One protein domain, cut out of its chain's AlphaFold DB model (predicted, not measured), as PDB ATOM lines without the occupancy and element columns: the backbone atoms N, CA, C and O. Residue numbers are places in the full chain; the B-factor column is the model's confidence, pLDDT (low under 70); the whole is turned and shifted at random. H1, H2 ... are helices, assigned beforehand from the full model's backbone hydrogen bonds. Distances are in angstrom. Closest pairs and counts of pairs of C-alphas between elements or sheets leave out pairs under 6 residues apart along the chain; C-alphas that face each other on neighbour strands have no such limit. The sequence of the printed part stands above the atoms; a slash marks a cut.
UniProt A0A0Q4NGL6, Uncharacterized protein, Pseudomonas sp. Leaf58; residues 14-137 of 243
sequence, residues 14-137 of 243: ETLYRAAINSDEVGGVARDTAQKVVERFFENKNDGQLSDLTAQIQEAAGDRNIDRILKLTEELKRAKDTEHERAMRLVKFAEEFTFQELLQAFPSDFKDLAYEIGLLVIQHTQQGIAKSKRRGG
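AT A GLANCE: This is residues 14 to 137 of the 243 residues of an uncharacterized protein of Pseudomonas sp. Leaf58 (UniProt A0A0Q4NGL6). Two long helices, H4 and H6, make an open V with short H5 at its corner; H3 folds back along H4, H2 packs on H6, and short H1 is near H2. The printed part has 124 residues with six named helices, H1 to H6, and no named strand: all helix. It is extended, radius of gyration of the C-alphas 21.6 A, spanning 64 by 43 by 28 A.

HOW THE PARTS SIT: H1, residues 14 to 21, is close to but not clearly touching H2, residues 28 to 42; their closest C-alphas, of Ile 21 and Arg 31, are 5.4 A apart. H3, residues 48 to 62, and H4, residues 66 to 96, form a hairpin, touching at C-alphas 57 and 69, the closest, 5.5 A apart; H4 touches with residues 66 to 80 alone. H5, residues 99 to 105, meets H4 only through their link. H6, residues 107 to 136, touches H2 with residues 117 to 128 alone, opposite ways at a shallow tilt of 21 degrees; the closest C-alphas, 29 and 128, are 5.6 A apart. In the six helices every O i to N i+4 pair is within hydrogen-bond range.

IN THESE COORDINATES: H1 begins at C-alpha 14 (186.454, 224.171, 234.379); H4 measures 44.7 A and H6 42.6 A, ending at C-alpha 136 (165.002, 228.587, 259.208).

THE WHOLE: The printed part has no cut and no long link. Confidence is under 70 at 21 residues, among them 42 to 51 and 132 to 137.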
ATOM      1  N   GLU A  14     186.206 222.828 233.873       72.31
ATOM      2  CA  GLU A  14     186.454 224.171 234.379       72.31
ATOM      3  C   GLU A  14     185.334 225.120 233.945       72.31
ATOM      4  O   GLU A  14     184.742 225.791 234.792       72.31
ATOM      5  N   THR A  15     184.977 225.138 232.661       75.12
ATOM      6  CA  THR A  15     183.845 225.939 232.170       75.12
ATOM      7  C   THR A  15     182.519 225.512 232.801       75.12
ATOM      8  O   THR A  15     181.748 226.373 233.227       75.12
ATOM      9  N   LEU A  16     182.258 224.209 232.949       82.00
ATOM     10  CA  LEU A  16     181.057 223.703 233.626       82.00
ATOM     11  C   LEU A  16     181.033 224.077 235.112       82.00
ATOM     12  O   LEU A  16     179.993 224.486 235.624       82.00
ATOM     13  N   TYR A  17     182.174 223.985 235.798       81.75
ATOM     14  CA  TYR A  17     182.324 224.417 237.184       81.75
ATOM     15  C   TYR A  17     182.057 225.918 237.324       81.75
ATOM     16  O   TYR A  17     181.234 226.322 238.146       81.75
ATOM     17  N   ARG A  18     182.698 226.746 236.484       80.38
ATOM     18  CA  ARG A  18     182.522 228.205 236.465       80.38
ATOM     19  C   ARG A  18     181.075 228.588 236.163       80.38
ATOM     20  O   ARG A  18     180.545 229.491 236.805       80.38
ATOM     21  N   ALA A  19     180.419 227.893 235.238       81.31
ATOM     22  CA  ALA A  19     179.002 228.092 234.952       81.31
ATOM     23  C   ALA A  19     178.119 227.716 236.155       81.31
ATOM     24  O   ALA A  19     177.224 228.477 236.518       81.31
ATOM     25  N   ALA A  20     178.400 226.591 236.820       79.81
ATOM     26  CA  ALA A  20     177.629 226.125 237.969       79.81
ATOM     27  C   ALA A  20     177.741 227.064 239.181       79.81
ATOM     28  O   ALA A  20     176.723 227.407 239.777       79.81
ATOM     29  N   ILE A  21     178.943 227.534 239.542       80.00
ATOM     30  CA  ILE A  21     179.109 228.440 240.696       80.00
ATOM     31  C   ILE A  21     178.504 229.829 240.460       80.00
ATOM     32  O   ILE A  21     178.121 230.493 241.421       80.00
ATOM     33  N   ASN A  22     178.392 230.252 239.199       80.44
ATOM     34  CA  ASN A  22     177.769 231.517 238.811       80.44
ATOM     35  C   ASN A  22     176.252 231.394 238.599       80.44
ATOM     36  O   ASN A  22     175.593 232.401 238.353       80.44
ATOM     37  N   SER A  23     175.690 230.185 238.695       80.69
ATOM     38  CA  SER A  23     174.250 229.962 238.611       80.69
ATOM     39  C   SER A  23     173.542 230.360 239.909       80.69
ATOM     40  O   SER A  23     173.981 230.044 241.024       80.69
ATOM     41  N   ASP A  24     172.378 230.990 239.762       75.38
ATOM     42  CA  ASP A  24     171.486 231.317 240.875       75.38
ATOM     43  C   ASP A  24     170.879 230.067 241.537       75.38
ATOM     44  O   ASP A  24     170.467 230.123 242.696       75.38
ATOM     45  N   GLU A  25     170.886 228.921 240.848       76.62
ATOM     46  CA  GLU A  25     170.351 227.648 241.352       76.62
ATOM     47  C   GLU A  25     171.241 227.004 242.427       76.62
ATOM     48  O   GLU A  25     170.766 226.231 243.264       76.62
ATOM     49  N   VAL A  26     172.538 227.327 242.446       78.00
ATOM     50  CA  VAL A  26     173.479 226.775 243.427       78.00
ATOM     51  C   VAL A  26     173.461 227.635 244.684       78.00
ATOM     52  O   VAL A  26     173.834 228.803 244.659       78.00
ATOM     53  N   GLY A  27     173.056 227.062 245.819       79.25
ATOM     54  CA  GLY A  27     173.032 227.779 247.096       79.25
ATOM     55  C   GLY A  27     174.427 228.209 247.575       79.25
ATOM     56  O   GLY A  27     175.417 227.523 247.330       79.25
ATOM     57  N   GLY A  28     174.511 229.310 248.334       79.56
ATOM     58  CA  GLY A  28     175.794 229.898 248.760       79.56
ATOM     59  C   GLY A  28     176.735 228.935 249.497       79.56
ATOM     60  O   GLY A  28     177.927 228.924 249.231       79.56
ATOM     61  N   VAL A  29     176.206 228.040 250.343       81.38
ATOM     62  CA  VAL A  29     177.021 227.003 251.011       81.38
ATOM     63  C   VAL A  29     177.674 226.062 249.998       81.38
ATOM     64  O   VAL A  29     178.822 225.681 250.189       81.38
ATOM     65  N   ALA A  30     176.956 225.674 248.944       81.38
ATOM     66  CA  ALA A  30     177.483 224.776 247.925       81.38
ATOM     67  C   ALA A  30     178.563 225.466 247.081       81.38
ATOM     68  O   ALA A  30     179.600 224.853 246.842       81.38
ATOM     69  N   ARG A  31     178.373 226.746 246.723       81.38
ATOM     70  CA  ARG A  31     179.402 227.552 246.038       81.38
ATOM     71  C   ARG A  31     180.671 227.674 246.878       81.38
ATOM     72  O   ARG A  31     181.745 227.322 246.406       81.38
ATOM     73  N   ASP A  32     180.529 228.083 248.137       79.69
ATOM     74  CA  ASP A  32     181.651 228.256 249.063       79.69
ATOM     75  C   ASP A  32     182.404 226.936 249.303       79.69
ATOM     76  O   ASP A  32     183.632 226.919 249.364       79.69
ATOM     77  N   THR A  33     181.686 225.812 249.444       82.56
ATOM     78  CA  THR A  33     182.317 224.488 249.570       82.56
ATOM     79  C   THR A  33     183.105 224.148 248.309       82.56
ATOM     80  O   THR A  33     184.250 223.719 248.410       82.56
ATOM     81  N   ALA A  34     182.505 224.331 247.131       80.19
ATOM     82  CA  ALA A  34     183.121 223.980 245.857       80.19
ATOM     83  C   ALA A  34     184.385 224.815 245.593       80.19
ATOM     84  O   ALA A  34     185.420 224.260 245.231       80.19
ATOM     85  N   GLN A  35     184.337 226.116 245.897       82.81
ATOM     86  CA  GLN A  35     185.495 227.002 245.821       82.81
ATOM     87  C   GLN A  35     186.630 226.547 246.741       82.81
ATOM     88  O   GLN A  35     187.760 226.427 246.282       82.81
ATOM     89  N   LYS A  36     186.342 226.212 248.002       81.06
ATOM     90  CA  LYS A  36     187.372 225.738 248.942       81.06
ATOM     91  C   LYS A  36     188.014 224.418 248.528       81.06
ATOM     92  O   LYS A  36     189.192 224.205 248.791       81.06
ATOM     93  N   VAL A  37     187.251 223.524 247.899       86.06
ATOM     94  CA  VAL A  37     187.798 222.276 247.343       86.06
ATOM     95  C   VAL A  37     188.799 222.586 246.232       86.06
ATOM     96  O   VAL A  37     189.898 222.037 246.239       86.06
ATOM     97  N   VAL A  38     188.439 223.487 245.314       80.94
ATOM     98  CA  VAL A  38     189.325 223.930 244.231       80.94
ATOM     99  C   VAL A  38     190.565 224.619 244.799       80.94
ATOM    100  O   VAL A  38     191.678 224.233 244.461       80.94
ATOM    101  N   GLU A  39     190.394 225.567 245.722       79.62
ATOM    102  CA  GLU A  39     191.499 226.244 246.409       79.62
ATOM    103  C   GLU A  39     192.454 225.240 247.055       79.62
ATOM    104  O   GLU A  39     193.653 225.330 246.830       79.62
ATOM    105  N   ARG A  40     191.938 224.232 247.771       79.56
ATOM    106  CA  ARG A  40     192.769 223.205 248.412       79.56
ATOM    107  C   ARG A  40     193.535 222.339 247.410       79.56
ATOM    108  O   ARG A  40     194.642 221.904 247.715       79.56
ATOM    109  N   PHE A  41     192.968 222.084 246.231       75.31
ATOM    110  CA  PHE A  41     193.630 221.316 245.172       75.31
ATOM    111  C   PHE A  41     194.786 222.094 244.526       75.31
ATOM    112  O   PHE A  41     195.782 221.501 244.121       75.31
ATOM    113  N   PHE A  42     194.658 223.421 244.460       69.75
ATOM    114  CA  PHE A  42     195.663 224.328 243.901       69.75
ATOM    115  C   PHE A  42     196.550 224.995 244.964       69.75
ATOM    116  O   PHE A  42     197.412 225.809 244.628       69.75
ATOM    117  N   GLU A  43     196.371 224.655 246.241       69.00
ATOM    118  CA  GLU A  43     197.160 225.196 247.340       69.00
ATOM    119  C   GLU A  43     198.582 224.620 247.288       69.00
ATOM    120  O   GLU A  43     198.886 223.538 247.799       69.00
ATOM    121  N   ASN A  44     199.485 225.359 246.646       56.31
ATOM    122  CA  ASN A  44     200.899 225.024 246.613       56.31
ATOM    123  C   ASN A  44     201.509 225.236 248.005       56.31
ATOM    124  O   ASN A  44     201.838 226.355 248.390       56.31
ATOM    125  N   LYS A  45     201.750 224.148 248.746       52.78
ATOM    126  CA  LYS A  45     202.429 224.169 250.062       52.78
ATOM    127  C   LYS A  45     203.870 224.729 250.051       52.78
ATOM    128  O   LYS A  45     204.501 224.745 251.102       52.78
ATOM    129  N   ASN A  46     204.411 225.172 248.911       51.41
ATOM    130  CA  ASN A  46     205.844 225.454 248.742       51.41
ATOM    131  C   ASN A  46     206.236 226.932 248.546       51.41
ATOM    132  O   ASN A  46     207.415 227.189 248.337       51.41
ATOM    133  N   ASP A  47     205.326 227.899 248.674       54.78
ATOM    134  CA  ASP A  47     205.664 229.318 248.423       54.78
ATOM    135  C   ASP A  47     206.225 230.074 249.652       54.78
ATOM    136  O   ASP A  47     206.708 231.203 249.558       54.78
ATOM    137  N   GLY A  48     206.203 229.446 250.836       57.22
ATOM    138  CA  GLY A  48     206.634 230.089 252.086       57.22
ATOM    139  C   GLY A  48     208.130 230.414 252.132       57.22
ATOM    140  O   GLY A  48     208.516 231.487 252.580       57.22
ATOM    141  N   GLN A  49     208.987 229.536 251.604       63.56
ATOM    142  CA  GLN A  49     210.443 229.669 251.754       63.56
ATOM    143  C   GLN A  49     211.042 230.845 250.965       63.56
ATOM    144  O   GLN A  49     211.961 231.502 251.453       63.56
ATOM    145  N   LEU A  50     210.530 231.141 249.764       68.38
ATOM    146  CA  LEU A  50     210.999 232.279 248.958       68.38
ATOM    147  C   LEU A  50     210.494 233.613 249.518       68.38
ATOM    148  O   LEU A  50     211.241 234.596 249.542       68.38
ATOM    149  N   SER A  51     209.255 233.627 250.016       67.50
ATOM    150  CA  SER A  51     208.678 234.767 250.731       67.50
ATOM    151  C   SER A  51     209.478 235.090 251.999       67.50
ATOM    152  O   SER A  51     209.902 236.232 252.193       67.50
ATOM    153  N   ASP A  52     209.796 234.073 252.804       76.06
ATOM    154  CA  ASP A  52     210.554 234.217 254.050       76.06
ATOM    155  C   ASP A  52     211.996 234.692 253.815       76.06
ATOM    156  O   ASP A  52     212.498 235.541 254.555       76.06
ATOM    157  N   LEU A  53     212.675 234.189 252.775       79.12
ATOM    158  CA  LEU A  53     214.013 234.666 252.393       79.12
ATOM    159  C   LEU A  53     213.977 236.123 251.922       79.12
ATOM    160  O   LEU A  53     214.845 236.915 252.286       79.12
ATOM    161  N   THR A  54     212.950 236.504 251.160       72.25
ATOM    162  CA  THR A  54     212.773 237.887 250.694       72.25
ATOM    163  C   THR A  54     212.521 238.841 251.865       72.25
ATOM    164  O   THR A  54     213.116 239.919 251.913       72.25
ATOM    165  N   ALA A  55     211.709 238.430 252.843       82.19
ATOM    166  CA  ALA A  55     211.461 239.197 254.063       82.19
ATOM    167  C   ALA A  55     212.739 239.379 254.906       82.19
ATOM    168  O   ALA A  55     213.040 240.490 255.339       82.19
ATOM    169  N   GLN A  56     213.548 238.324 255.065       78.75
ATOM    170  CA  GLN A  56     214.821 238.393 255.798       78.75
ATOM    171  C   GLN A  56     215.873 239.270 255.099       78.75
ATOM    172  O   GLN A  56     216.679 239.920 255.766       78.75
ATOM    173  N   ILE A  57     215.871 239.324 253.762       73.81
ATOM    174  CA  ILE A  57     216.731 240.242 252.996       73.81
ATOM    175  C   ILE A  57     216.299 241.693 253.222       73.81
ATOM    176  O   ILE A  57     217.155 242.560 253.397       73.81
ATOM    177  N   GLN A  58     214.990 241.968 253.249       72.31
ATOM    178  CA  GLN A  58     214.461 243.306 253.539       72.31
ATOM    179  C   GLN A  58     214.798 243.758 254.967       72.31
ATOM    180  O   GLN A  58     215.194 244.905 255.164       72.31
ATOM    181  N   GLU A  59     214.712 242.852 255.942       83.25
ATOM    182  CA  GLU A  59     215.136 243.094 257.326       83.25
ATOM    183  C   GLU A  59     216.641 243.407 257.399       83.25
ATOM    184  O   GLU A  59     217.039 244.457 257.903       83.25
ATOM    185  N   ALA A  60     217.486 242.564 256.795       76.19
ATOM    186  CA  ALA A  60     218.935 242.772 256.766       76.19
ATOM    187  C   ALA A  60     219.345 244.065 256.029       76.19
ATOM    188  O   ALA A  60     220.343 244.695 256.391       76.19
ATOM    189  N   ALA A  61     218.571 244.479 255.018       72.81
ATOM    190  CA  ALA A  61     218.724 245.762 254.332       72.81
ATOM    191  C   ALA A  61     218.348 246.953 255.225       72.81
ATOM    192  O   ALA A  61     219.053 247.967 255.206       72.81
ATOM    193  N   GLY A  62     217.298 246.815 256.042       78.44
ATOM    194  CA  GLY A  62     216.933 247.787 257.076       78.44
ATOM    195  C   GLY A  62     218.037 247.976 258.118       78.44
ATOM    196  O   GLY A  62     218.398 249.109 258.438       78.44
ATOM    197  N   ASP A  63     218.658 246.874 258.542       85.94
ATOM    198  CA  ASP A  63     219.772 246.860 259.501       85.94
ATOM    199  C   ASP A  63     221.125 247.266 258.889       85.94
ATOM    200  O   ASP A  63     222.136 247.340 259.591       85.94
ATOM    201  N   ARG A  64     221.171 247.519 257.571       82.31
ATOM    202  CA  ARG A  64     222.393 247.808 256.794       82.31
ATOM    203  C   ARG A  64     223.493 246.750 256.968       82.31
ATOM    204  O   ARG A  64     224.680 247.052 256.836       82.31
ATOM    205  N   ASN A  65     223.109 245.504 257.236       81.38
ATOM    206  CA  ASN A  65     224.039 244.397 257.412       81.38
ATOM    207  C   ASN A  65     224.373 243.768 256.051       81.38
ATOM    208  O   ASN A  65     223.745 242.801 255.619       81.38
ATOM    209  N   ILE A  66     225.359 244.352 255.365       80.69
ATOM    210  CA  ILE A  66     225.732 243.999 253.987       80.69
ATOM    211  C   ILE A  66     226.140 242.522 253.864       80.69
ATOM    212  O   ILE A  66     225.716 241.854 252.922       80.69
ATOM    213  N   ASP A  67     226.876 241.980 254.836       84.06
ATOM    214  CA  ASP A  67     227.308 240.575 254.819       84.06
ATOM    215  C   ASP A  67     226.116 239.608 254.896       84.06
ATOM    216  O   ASP A  67     226.066 238.593 254.194       84.06
ATOM    217  N   ARG A  68     225.106 239.948 255.707       75.62
ATOM    218  CA  ARG A  68     223.869 239.165 255.822       75.62
ATOM    219  C   ARG A  68     223.017 239.260 254.555       75.62
ATOM    220  O   ARG A  68     222.473 238.244 254.130       75.62
ATOM    221  N   ILE A  69     222.947 240.434 253.924       74.50
ATOM    222  CA  ILE A  69     222.238 240.628 252.647       74.50
ATOM    223  C   ILE A  69     222.855 239.758 251.551       74.50
ATOM    224  O   ILE A  69     222.124 239.061 250.849       74.50
ATOM    225  N   LEU A  70     224.185 239.776 251.407       78.31
ATOM    226  CA  LEU A  70     224.875 239.008 250.368       78.31
ATOM    227  C   LEU A  70     224.644 237.504 250.544       78.31
ATOM    228  O   LEU A  70     224.253 236.831 249.592       78.31
ATOM    229  N   LYS A  71     224.772 237.002 251.777       84.00
ATOM    230  CA  LYS A  71     224.530 235.589 252.091       84.00
ATOM    231  C   LYS A  71     223.087 235.158 251.795       84.00
ATOM    232  O   LYS A  71     222.874 234.162 251.109       84.00
ATOM    233  N   LEU A  72     222.099 235.923 252.263       83.12
ATOM    234  CA  LEU A  72     220.683 235.610 252.034       83.12
ATOM    235  C   LEU A  72     220.294 235.732 250.552       83.12
ATOM    236  O   LEU A  72     219.467 234.968 250.065       83.12
ATOM    237  N   THR A  73     220.917 236.652 249.810       78.69
ATOM    238  CA  THR A  73     220.688 236.802 248.363       78.69
ATOM    239  C   THR A  73     221.259 235.619 247.576       78.69
ATOM    240  O   THR A  73     220.629 235.154 246.626       78.69
ATOM    241  N   GLU A  74     222.422 235.089 247.965       84.44
ATOM    242  CA  GLU A  74     222.959 233.853 247.382       84.44
ATOM    243  C   GLU A  74     222.062 232.645 247.674       84.44
ATOM    244  O   GLU A  74     221.822 231.828 246.782       84.44
ATOM    245  N   GLU A  75     221.533 232.543 248.895       80.00
ATOM    246  CA  GLU A  75     220.572 231.504 249.282       80.00
ATOM    247  C   GLU A  75     219.261 231.621 248.487       80.00
ATOM    248  O   GLU A  75     218.788 230.620 247.947       80.00
ATOM    249  N   LEU A  76     218.734 232.838 248.302       80.50
ATOM    250  CA  LEU A  76     217.561 233.103 247.460       80.50
ATOM    251  C   LEU A  76     217.815 232.720 246.000       80.50
ATOM    252  O   LEU A  76     216.967 232.094 245.365       80.50
ATOM    253  N   LYS A  77     218.993 233.054 245.462       82.38
ATOM    254  CA  LYS A  77     219.362 232.694 244.089       82.38
ATOM    255  C   LYS A  77     219.425 231.178 243.909       82.38
ATOM    256  O   LYS A  77     218.828 230.658 242.974       82.38
ATOM    257  N   ARG A  78     220.076 230.464 244.833       81.31
ATOM    258  CA  ARG A  78     220.132 228.992 244.809       81.31
ATOM    259  C   ARG A  78     218.746 228.369 244.932       81.31
ATOM    260  O   ARG A  78     218.459 227.408 244.224       81.31
ATOM    261  N   ALA A  79     217.888 228.913 245.796       76.44
ATOM    262  CA  ALA A  79     216.513 228.450 245.943       76.44
ATOM    263  C   ALA A  79     215.721 228.624 244.636       76.44
ATOM    264  O   ALA A  79     215.060 227.685 244.200       76.44
ATOM    265  N   LYS A  80     215.868 229.771 243.963       77.06
ATOM    266  CA  LYS A  80     215.224 230.060 242.675       77.06
ATOM    267  C   LYS A  80     215.749 229.194 241.527       77.06
ATOM    268  O   LYS A  80     214.963 228.695 240.728       77.06
ATOM    269  N   ASP A  81     217.060 228.983 241.453       79.00
ATOM    270  CA  ASP A  81     217.662 228.102 240.445       79.00
ATOM    271  C   ASP A  81     217.201 226.647 240.666       79.00
ATOM    272  O   ASP A  81     216.826 225.954 239.721       79.00
ATOM    273  N   THR A  82     217.110 226.210 241.927       78.75
ATOM    274  CA  THR A  82     216.577 224.887 242.298       78.75
ATOM    275  C   THR A  82     215.088 224.756 241.972       78.75
ATOM    276  O   THR A  82     214.651 223.699 241.518       78.75
ATOM    277  N   GLU A  83     214.293 225.805 242.180       73.56
ATOM    278  CA  GLU A  83     212.879 225.840 241.799       73.56
ATOM    279  C   GLU A  83     212.713 225.740 240.280       73.56
ATOM    280  O   GLU A  83     211.903 224.948 239.799       73.56
ATOM    281  N   HIS A  84     213.530 226.471 239.518       73.25
ATOM    282  CA  HIS A  84     213.529 226.397 238.062       73.25
ATOM    283  C   HIS A  84     213.914 224.996 237.568       73.25
ATOM    284  O   HIS A  84     213.226 224.422 236.723       73.25
ATOM    285  N   GLU A  85     214.955 224.390 238.145       78.06
ATOM    286  CA  GLU A  85     215.314 223.000 237.859       78.06
ATOM    287  C   GLU A  85     214.200 222.019 238.235       78.06
ATOM    288  O   GLU A  85     213.930 221.075 237.493       78.06
ATOM    289  N   ARG A  86     213.537 222.227 239.377       72.50
ATOM    290  CA  ARG A  86     212.407 221.402 239.814       72.50
ATOM    291  C   ARG A  86     211.239 221.522 238.840       72.50
ATOM    292  O   ARG A  86     210.674 220.498 238.476       72.50
ATOM    293  N   ALA A  87     210.918 222.729 238.380       68.69
ATOM    294  CA  ALA A  87     209.885 222.967 237.378       68.69
ATOM    295  C   ALA A  87     210.223 222.267 236.053       68.69
ATOM    296  O   ALA A  87     209.386 221.559 235.502       68.69
ATOM    297  N   MET A  88     211.474 222.367 235.594       73.81
ATOM    298  CA  MET A  88     211.943 221.662 234.396       73.81
ATOM    299  C   MET A  88     211.855 220.138 234.545       73.81
ATOM    300  O   MET A  88     211.411 219.454 233.625       73.81
ATOM    301  N   ARG A  89     212.230 219.592 235.711       73.38
ATOM    302  CA  ARG A  89     212.077 218.157 236.008       73.38
ATOM    303  C   ARG A  89     210.607 217.742 236.044       73.38
ATOM    304  O   ARG A  89     210.296 216.668 235.550       73.38
ATOM    305  N   LEU A  90     209.717 218.577 236.580       66.31
ATOM    306  CA  LEU A  90     208.274 218.317 236.615       66.31
ATOM    307  C   LEU A  90     207.648 218.321 235.217       66.31
ATOM    308  O   LEU A  90     206.843 217.443 234.930       66.31
ATOM    309  N   VAL A  91     208.045 219.249 234.340       72.69
ATOM    310  CA  VAL A  91     207.609 219.259 232.930       72.69
ATOM    311  C   VAL A  91     208.049 217.976 232.238       72.69
ATOM    312  O   VAL A  91     207.229 217.287 231.642       72.69
ATOM    313  N   LYS A  92     209.319 217.597 232.402       75.25
ATOM    314  CA  LYS A  92     209.853 216.360 231.824       75.25
ATOM    315  C   LYS A  92     209.138 215.112 232.353       75.25
ATOM    316  O   LYS A  92     208.814 214.208 231.598       75.25
ATOM    317  N   PHE A  93     208.835 215.094 233.648       67.62
ATOM    318  CA  PHE A  93     208.090 214.018 234.295       67.62
ATOM    319  C   PHE A  93     206.638 213.927 233.796       67.62
ATOM    320  O   PHE A  93     206.126 212.829 233.609       67.62
ATOM    321  N   ALA A  94     205.986 215.062 233.524       63.69
ATOM    322  CA  ALA A  94     204.646 215.112 232.937       63.69
ATOM    323  C   ALA A  94     204.615 214.720 231.444       63.69
ATOM    324  O   ALA A  94     203.580 214.279 230.953       63.69
ATOM    325  N   GLU A  95     205.730 214.871 230.725       74.88
ATOM    326  CA  GLU A  95     205.894 214.365 229.353       74.88
ATOM    327  C   GLU A  95     206.151 212.848 229.315       74.88
ATOM    328  O   GLU A  95     205.772 212.185 228.350       74.88
ATOM    329  N   GLU A  96     206.799 212.299 230.348       78.88
ATOM    330  CA  GLU A  96     207.200 210.887 230.422       78.88
ATOM    331  C   GLU A  96     206.104 209.959 230.970       78.88
ATOM    332  O   GLU A  96     206.056 208.793 230.577       78.88
ATOM    333  N   PHE A  97     205.223 210.455 231.845       74.06
ATOM    334  CA  PHE A  97     204.199 209.646 232.513       74.06
ATOM    335  C   PHE A  97     202.799 210.224 232.325       74.06
ATOM    336  O   PHE A  97     202.558 211.420 232.501       74.06
ATOM    337  N   THR A  98     201.834 209.352 232.042       79.94
ATOM    338  CA  THR A  98     200.423 209.739 232.030       79.94
ATOM    339  C   THR A  98     199.926 210.011 233.450       79.94
ATOM    340  O   THR A  98     200.385 209.417 234.426       79.94
ATOM    341  N   PHE A  99     198.905 210.859 233.586       69.94
ATOM    342  CA  PHE A  99     198.298 211.144 234.890       69.94
ATOM    343  C   PHE A  99     197.822 209.876 235.624       69.94
ATOM    344  O   PHE A  99     197.950 209.781 236.840       69.94
ATOM    345  N   GLN A 100     197.317 208.870 234.901       78.56
ATOM    346  CA  GLN A 100     196.897 207.595 235.493       78.56
ATOM    347  C   GLN A 100     198.070 206.785 236.059       78.56
ATOM    348  O   GLN A 100     197.926 206.185 237.123       78.56
ATOM    349  N   GLU A 101     199.226 206.788 235.397       76.56
ATOM    350  CA  GLU A 101     200.442 206.144 235.915       76.56
ATOM    351  C   GLU A 101     200.962 206.873 237.158       76.56
ATOM    352  O   GLU A 101     201.351 206.232 238.133       76.56
ATOM    353  N   LEU A 102     200.869 208.207 237.179       73.88
ATOM    354  CA  LEU A 102     201.184 209.002 238.368       73.88
ATOM    355  C   LEU A 102     200.249 208.669 239.537       73.88
ATOM    356  O   LEU A 102     200.724 208.447 240.649       73.88
ATOM    357  N   LEU A 103     198.940 208.548 239.290       72.69
ATOM    358  CA  LEU A 103     197.966 208.116 240.302       72.69
ATOM    359  C   LEU A 103     198.308 206.746 240.902       72.69
ATOM    360  O   LEU A 103     198.158 206.538 242.106       72.69
ATOM    361  N   GLN A 104     198.776 205.816 240.069       75.81
ATOM    362  CA  GLN A 104     199.182 204.480 240.509       75.81
ATOM    363  C   GLN A 104     200.514 204.476 241.265       75.81
ATOM    364  O   GLN A 104     200.706 203.621 242.129       75.81
ATOM    365  N   ALA A 105     201.417 205.414 240.968       70.88
ATOM    366  CA  ALA A 105     202.714 205.531 241.629       70.88
ATOM    367  C   ALA A 105     202.618 206.104 243.057       70.88
ATOM    368  O   ALA A 105     203.425 205.735 243.908       70.88
ATOM    369  N   PHE A 106     201.617 206.948 243.341       76.62
ATOM    370  CA  PHE A 106     201.440 207.598 244.652       76.62
ATOM    371  C   PHE A 106     200.077 207.292 245.308       76.62
ATOM    372  O   PHE A 106     199.347 208.205 245.701       76.62
ATOM    373  N   PRO A 107     199.694 206.010 245.460       75.44
ATOM    374  CA  PRO A 107     198.336 205.644 245.856       75.44
ATOM    375  C   PRO A 107     197.978 206.114 247.273       75.44
ATOM    376  O   PRO A 107     196.812 206.404 247.533       75.44
ATOM    377  N   SER A 108     198.951 206.206 248.190       71.31
ATOM    378  CA  SER A 108     198.747 206.750 249.541       71.31
ATOM    379  C   SER A 108     198.432 208.239 249.512       71.31
ATOM    380  O   SER A 108     197.462 208.670 250.125       71.31
ATOM    381  N   ASP A 109     199.203 209.011 248.752       74.19
ATOM    382  CA  ASP A 109     199.142 210.471 248.785       74.19
ATOM    383  C   ASP A 109     197.861 210.971 248.108       74.19
ATOM    384  O   ASP A 109     197.186 211.870 248.613       74.19
ATOM    385  N   PHE A 110     197.453 210.320 247.012       77.50
ATOM    386  CA  PHE A 110     196.163 210.591 246.374       77.50
ATOM    387  C   PHE A 110     194.981 210.172 247.246       77.50
ATOM    388  O   PHE A 110     193.975 210.881 247.304       77.50
ATOM    389  N   LYS A 111     195.094 209.035 247.943       80.50
ATOM    390  CA  LYS A 111     194.073 208.586 248.893       80.50
ATOM    391  C   LYS A 111     193.909 209.601 250.023       80.50
ATOM    392  O   LYS A 111     192.780 209.990 250.319       80.50
ATOM    393  N   ASP A 112     195.007 210.060 250.611       78.12
ATOM    394  CA  ASP A 112     194.988 211.030 251.704       78.12
ATOM    395  C   ASP A 112     194.421 212.382 251.253       78.12
ATOM    396  O   ASP A 112     193.555 212.932 251.937       78.12
ATOM    397  N   LEU A 113     194.799 212.871 250.064       80.50
ATOM    398  CA  LEU A 113     194.213 214.077 249.469       80.50
ATOM    399  C   LEU A 113     192.695 213.934 249.262       80.50
ATOM    400  O   LEU A 113     191.931 214.845 249.584       80.50
ATOM    401  N   ALA A 114     192.234 212.781 248.770       82.38
ATOM    402  CA  ALA A 114     190.809 212.522 248.575       82.38
ATOM    403  C   ALA A 114     190.031 212.510 249.903       82.38
ATOM    404  O   ALA A 114     188.945 213.092 249.987       82.38
ATOM    405  N   TYR A 115     190.583 211.893 250.955       86.00
ATOM    406  CA  TYR A 115     189.970 211.917 252.287       86.00
ATOM    407  C   TYR A 115     189.987 213.311 252.912       86.00
ATOM    408  O   TYR A 115     189.000 213.696 253.542       86.00
ATOM    409  N   GLU A 116     191.057 214.083 252.719       79.75
ATOM    410  CA  GLU A 116     191.135 215.469 253.175       79.75
ATOM    411  C   GLU A 116     190.047 216.331 252.519       79.75
ATOM    412  O   GLU A 116     189.306 217.033 253.213       79.75
ATOM    413  N   ILE A 117     189.884 216.223 251.198       86.75
ATOM    414  CA  ILE A 117     188.826 216.918 250.456       86.75
ATOM    415  C   ILE A 117     187.442 216.472 250.941       86.75
ATOM    416  O   ILE A 117     186.580 217.309 251.216       86.75
ATOM    417  N   GLY A 118     187.225 215.162 251.099       83.81
ATOM    418  CA  GLY A 118     185.966 214.625 251.619       83.81
ATOM    419  C   GLY A 118     185.635 215.170 253.012       83.81
ATOM    420  O   GLY A 118     184.500 215.578 253.273       83.81
ATOM    421  N   LEU A 119     186.636 215.252 253.890       83.44
ATOM    422  CA  LEU A 119     186.492 215.827 255.223       83.44
ATOM    423  C   LEU A 119     186.145 217.320 255.162       83.44
ATOM    424  O   LEU A 119     185.226 217.753 255.861       83.44
ATOM    425  N   LEU A 120     186.819 218.091 254.304       85.25
ATOM    426  CA  LEU A 120     186.542 219.514 254.090       85.25
ATOM    427  C   LEU A 120     185.092 219.734 253.641       85.25
ATOM    428  O   LEU A 120     184.387 220.577 254.207       85.25
ATOM    429  N   VAL A 121     184.613 218.934 252.682       89.62
ATOM    430  CA  VAL A 121     183.224 218.983 252.198       89.62
ATOM    431  C   VAL A 121     182.240 218.684 253.327       89.62
ATOM    432  O   VAL A 121     181.274 219.433 253.507       89.62
ATOM    433  N   ILE A 122     182.482 217.634 254.121       83.25
ATOM    434  CA  ILE A 122     181.623 217.267 255.257       83.25
ATOM    435  C   ILE A 122     181.567 218.409 256.273       83.25
ATOM    436  O   ILE A 122     180.477 218.827 256.667       83.25
ATOM    437  N   GLN A 123     182.720 218.943 256.676       85.12
ATOM    438  CA  GLN A 123     182.802 220.007 257.675       85.12
ATOM    439  C   GLN A 123     182.095 221.279 257.202       85.12
ATOM    440  O   GLN A 123     181.289 221.851 257.942       85.12
ATOM    441  N   HIS A 124     182.345 221.708 255.963       83.81
ATOM    442  CA  HIS A 124     181.740 222.925 255.429       83.81
ATOM    443  C   HIS A 124     180.228 222.775 255.236       83.81
ATOM    444  O   HIS A 124     179.454 223.662 255.605       83.81
ATOM    445  N   THR A 125     179.788 221.606 254.763       83.69
ATOM    446  CA  THR A 125     178.364 221.286 254.616       83.69
ATOM    447  C   THR A 125     177.664 221.237 255.973       83.69
ATOM    448  O   THR A 125     176.606 221.843 256.130       83.69
ATOM    449  N   GLN A 126     178.252 220.602 256.993       80.94
ATOM    450  CA  GLN A 126     177.692 220.584 258.350       80.94
ATOM    451  C   GLN A 126     177.585 221.990 258.951       80.94
ATOM    452  O   GLN A 126     176.552 222.336 259.530       80.94
ATOM    453  N   GLN A 127     178.609 222.831 258.777       80.19
ATOM    454  CA  GLN A 127     178.566 224.232 259.204       80.19
ATOM    455  C   GLN A 127     177.484 225.018 258.458       80.19
ATOM    456  O   GLN A 127     176.744 225.785 259.076       80.19
ATOM    457  N   GLY A 128     177.359 224.817 257.146       77.81
ATOM    458  CA  GLY A 128     176.319 225.423 256.321       77.81
ATOM    459  C   GLY A 128     174.913 224.996 256.738       77.81
ATOM    460  O   GLY A 128     174.048 225.848 256.925       77.81
ATOM    461  N   ILE A 129     174.698 223.702 256.998       76.81
ATOM    462  CA  ILE A 129     173.440 223.163 257.534       76.81
ATOM    463  C   ILE A 129     173.153 223.751 258.916       76.81
ATOM    464  O   ILE A 129     172.025 224.157 259.176       76.81
ATOM    465  N   ALA A 130     174.143 223.855 259.805       73.06
ATOM    466  CA  ALA A 130     173.960 224.463 261.122       73.06
ATOM    467  C   ALA A 130     173.592 225.956 261.026       73.06
ATOM    468  O   ALA A 130     172.696 226.420 261.732       73.06
ATOM    469  N   LYS A 131     174.236 226.707 260.124       71.00
ATOM    470  CA  LYS A 131     173.917 228.117 259.839       71.00
ATOM    471  C   LYS A 131     172.535 228.269 259.187       71.00
ATOM    472  O   LYS A 131     171.810 229.198 259.528       71.00
ATOM    473  N   SER A 132     172.145 227.339 258.316       64.31
ATOM    474  CA  SER A 132     170.822 227.283 257.679       64.31
ATOM    475  C   SER A 132     169.715 226.934 258.682       64.31
ATOM    476  O   SER A 132     168.722 227.652 258.778       64.31
ATOM    477  N   LYS A 133     169.923 225.931 259.549       60.03
ATOM    478  CA  LYS A 133     169.019 225.599 260.668       60.03
ATOM    479  C   LYS A 133     168.836 226.771 261.636       60.03
ATOM    480  O   LYS A 133     167.748 226.945 262.168       60.03
ATOM    481  N   ARG A 134     169.860 227.612 261.824       54.19
ATOM    482  CA  ARG A 134     169.760 228.864 262.601       54.19
ATOM    483  C   ARG A 134     168.981 229.980 261.891       54.19
ATOM    484  O   ARG A 134     168.548 230.905 262.566       54.19
ATOM    485  N   ARG A 135     168.817 229.919 260.564       52.28
ATOM    486  CA  ARG A 135     168.061 230.904 259.764       52.28
ATOM    487  C   ARG A 135     166.624 230.461 259.460       52.28
ATOM    488  O   ARG A 135     165.781 231.327 259.263       52.28
ATOM    489  N   GLY A 136     166.341 229.155 259.450       44.59
ATOM    490  CA  GLY A 136     165.002 228.587 259.208       44.59
ATOM    491  C   GLY A 136     164.291 228.019 260.443       44.59
ATOM    492  O   GLY A 136     163.108 227.705 260.378       44.59
ATOM    493  N   GLY A 137     164.981 227.887 261.575       40.09
ATOM    494  CA  GLY A 137     164.387 227.496 262.844       40.09
ATOM    495  C   GLY A 137     164.306 228.694 263.775       40.09
ATOM    496  O   GLY A 137     165.334 229.277 264.114       40.09
TER     497      GLY A 137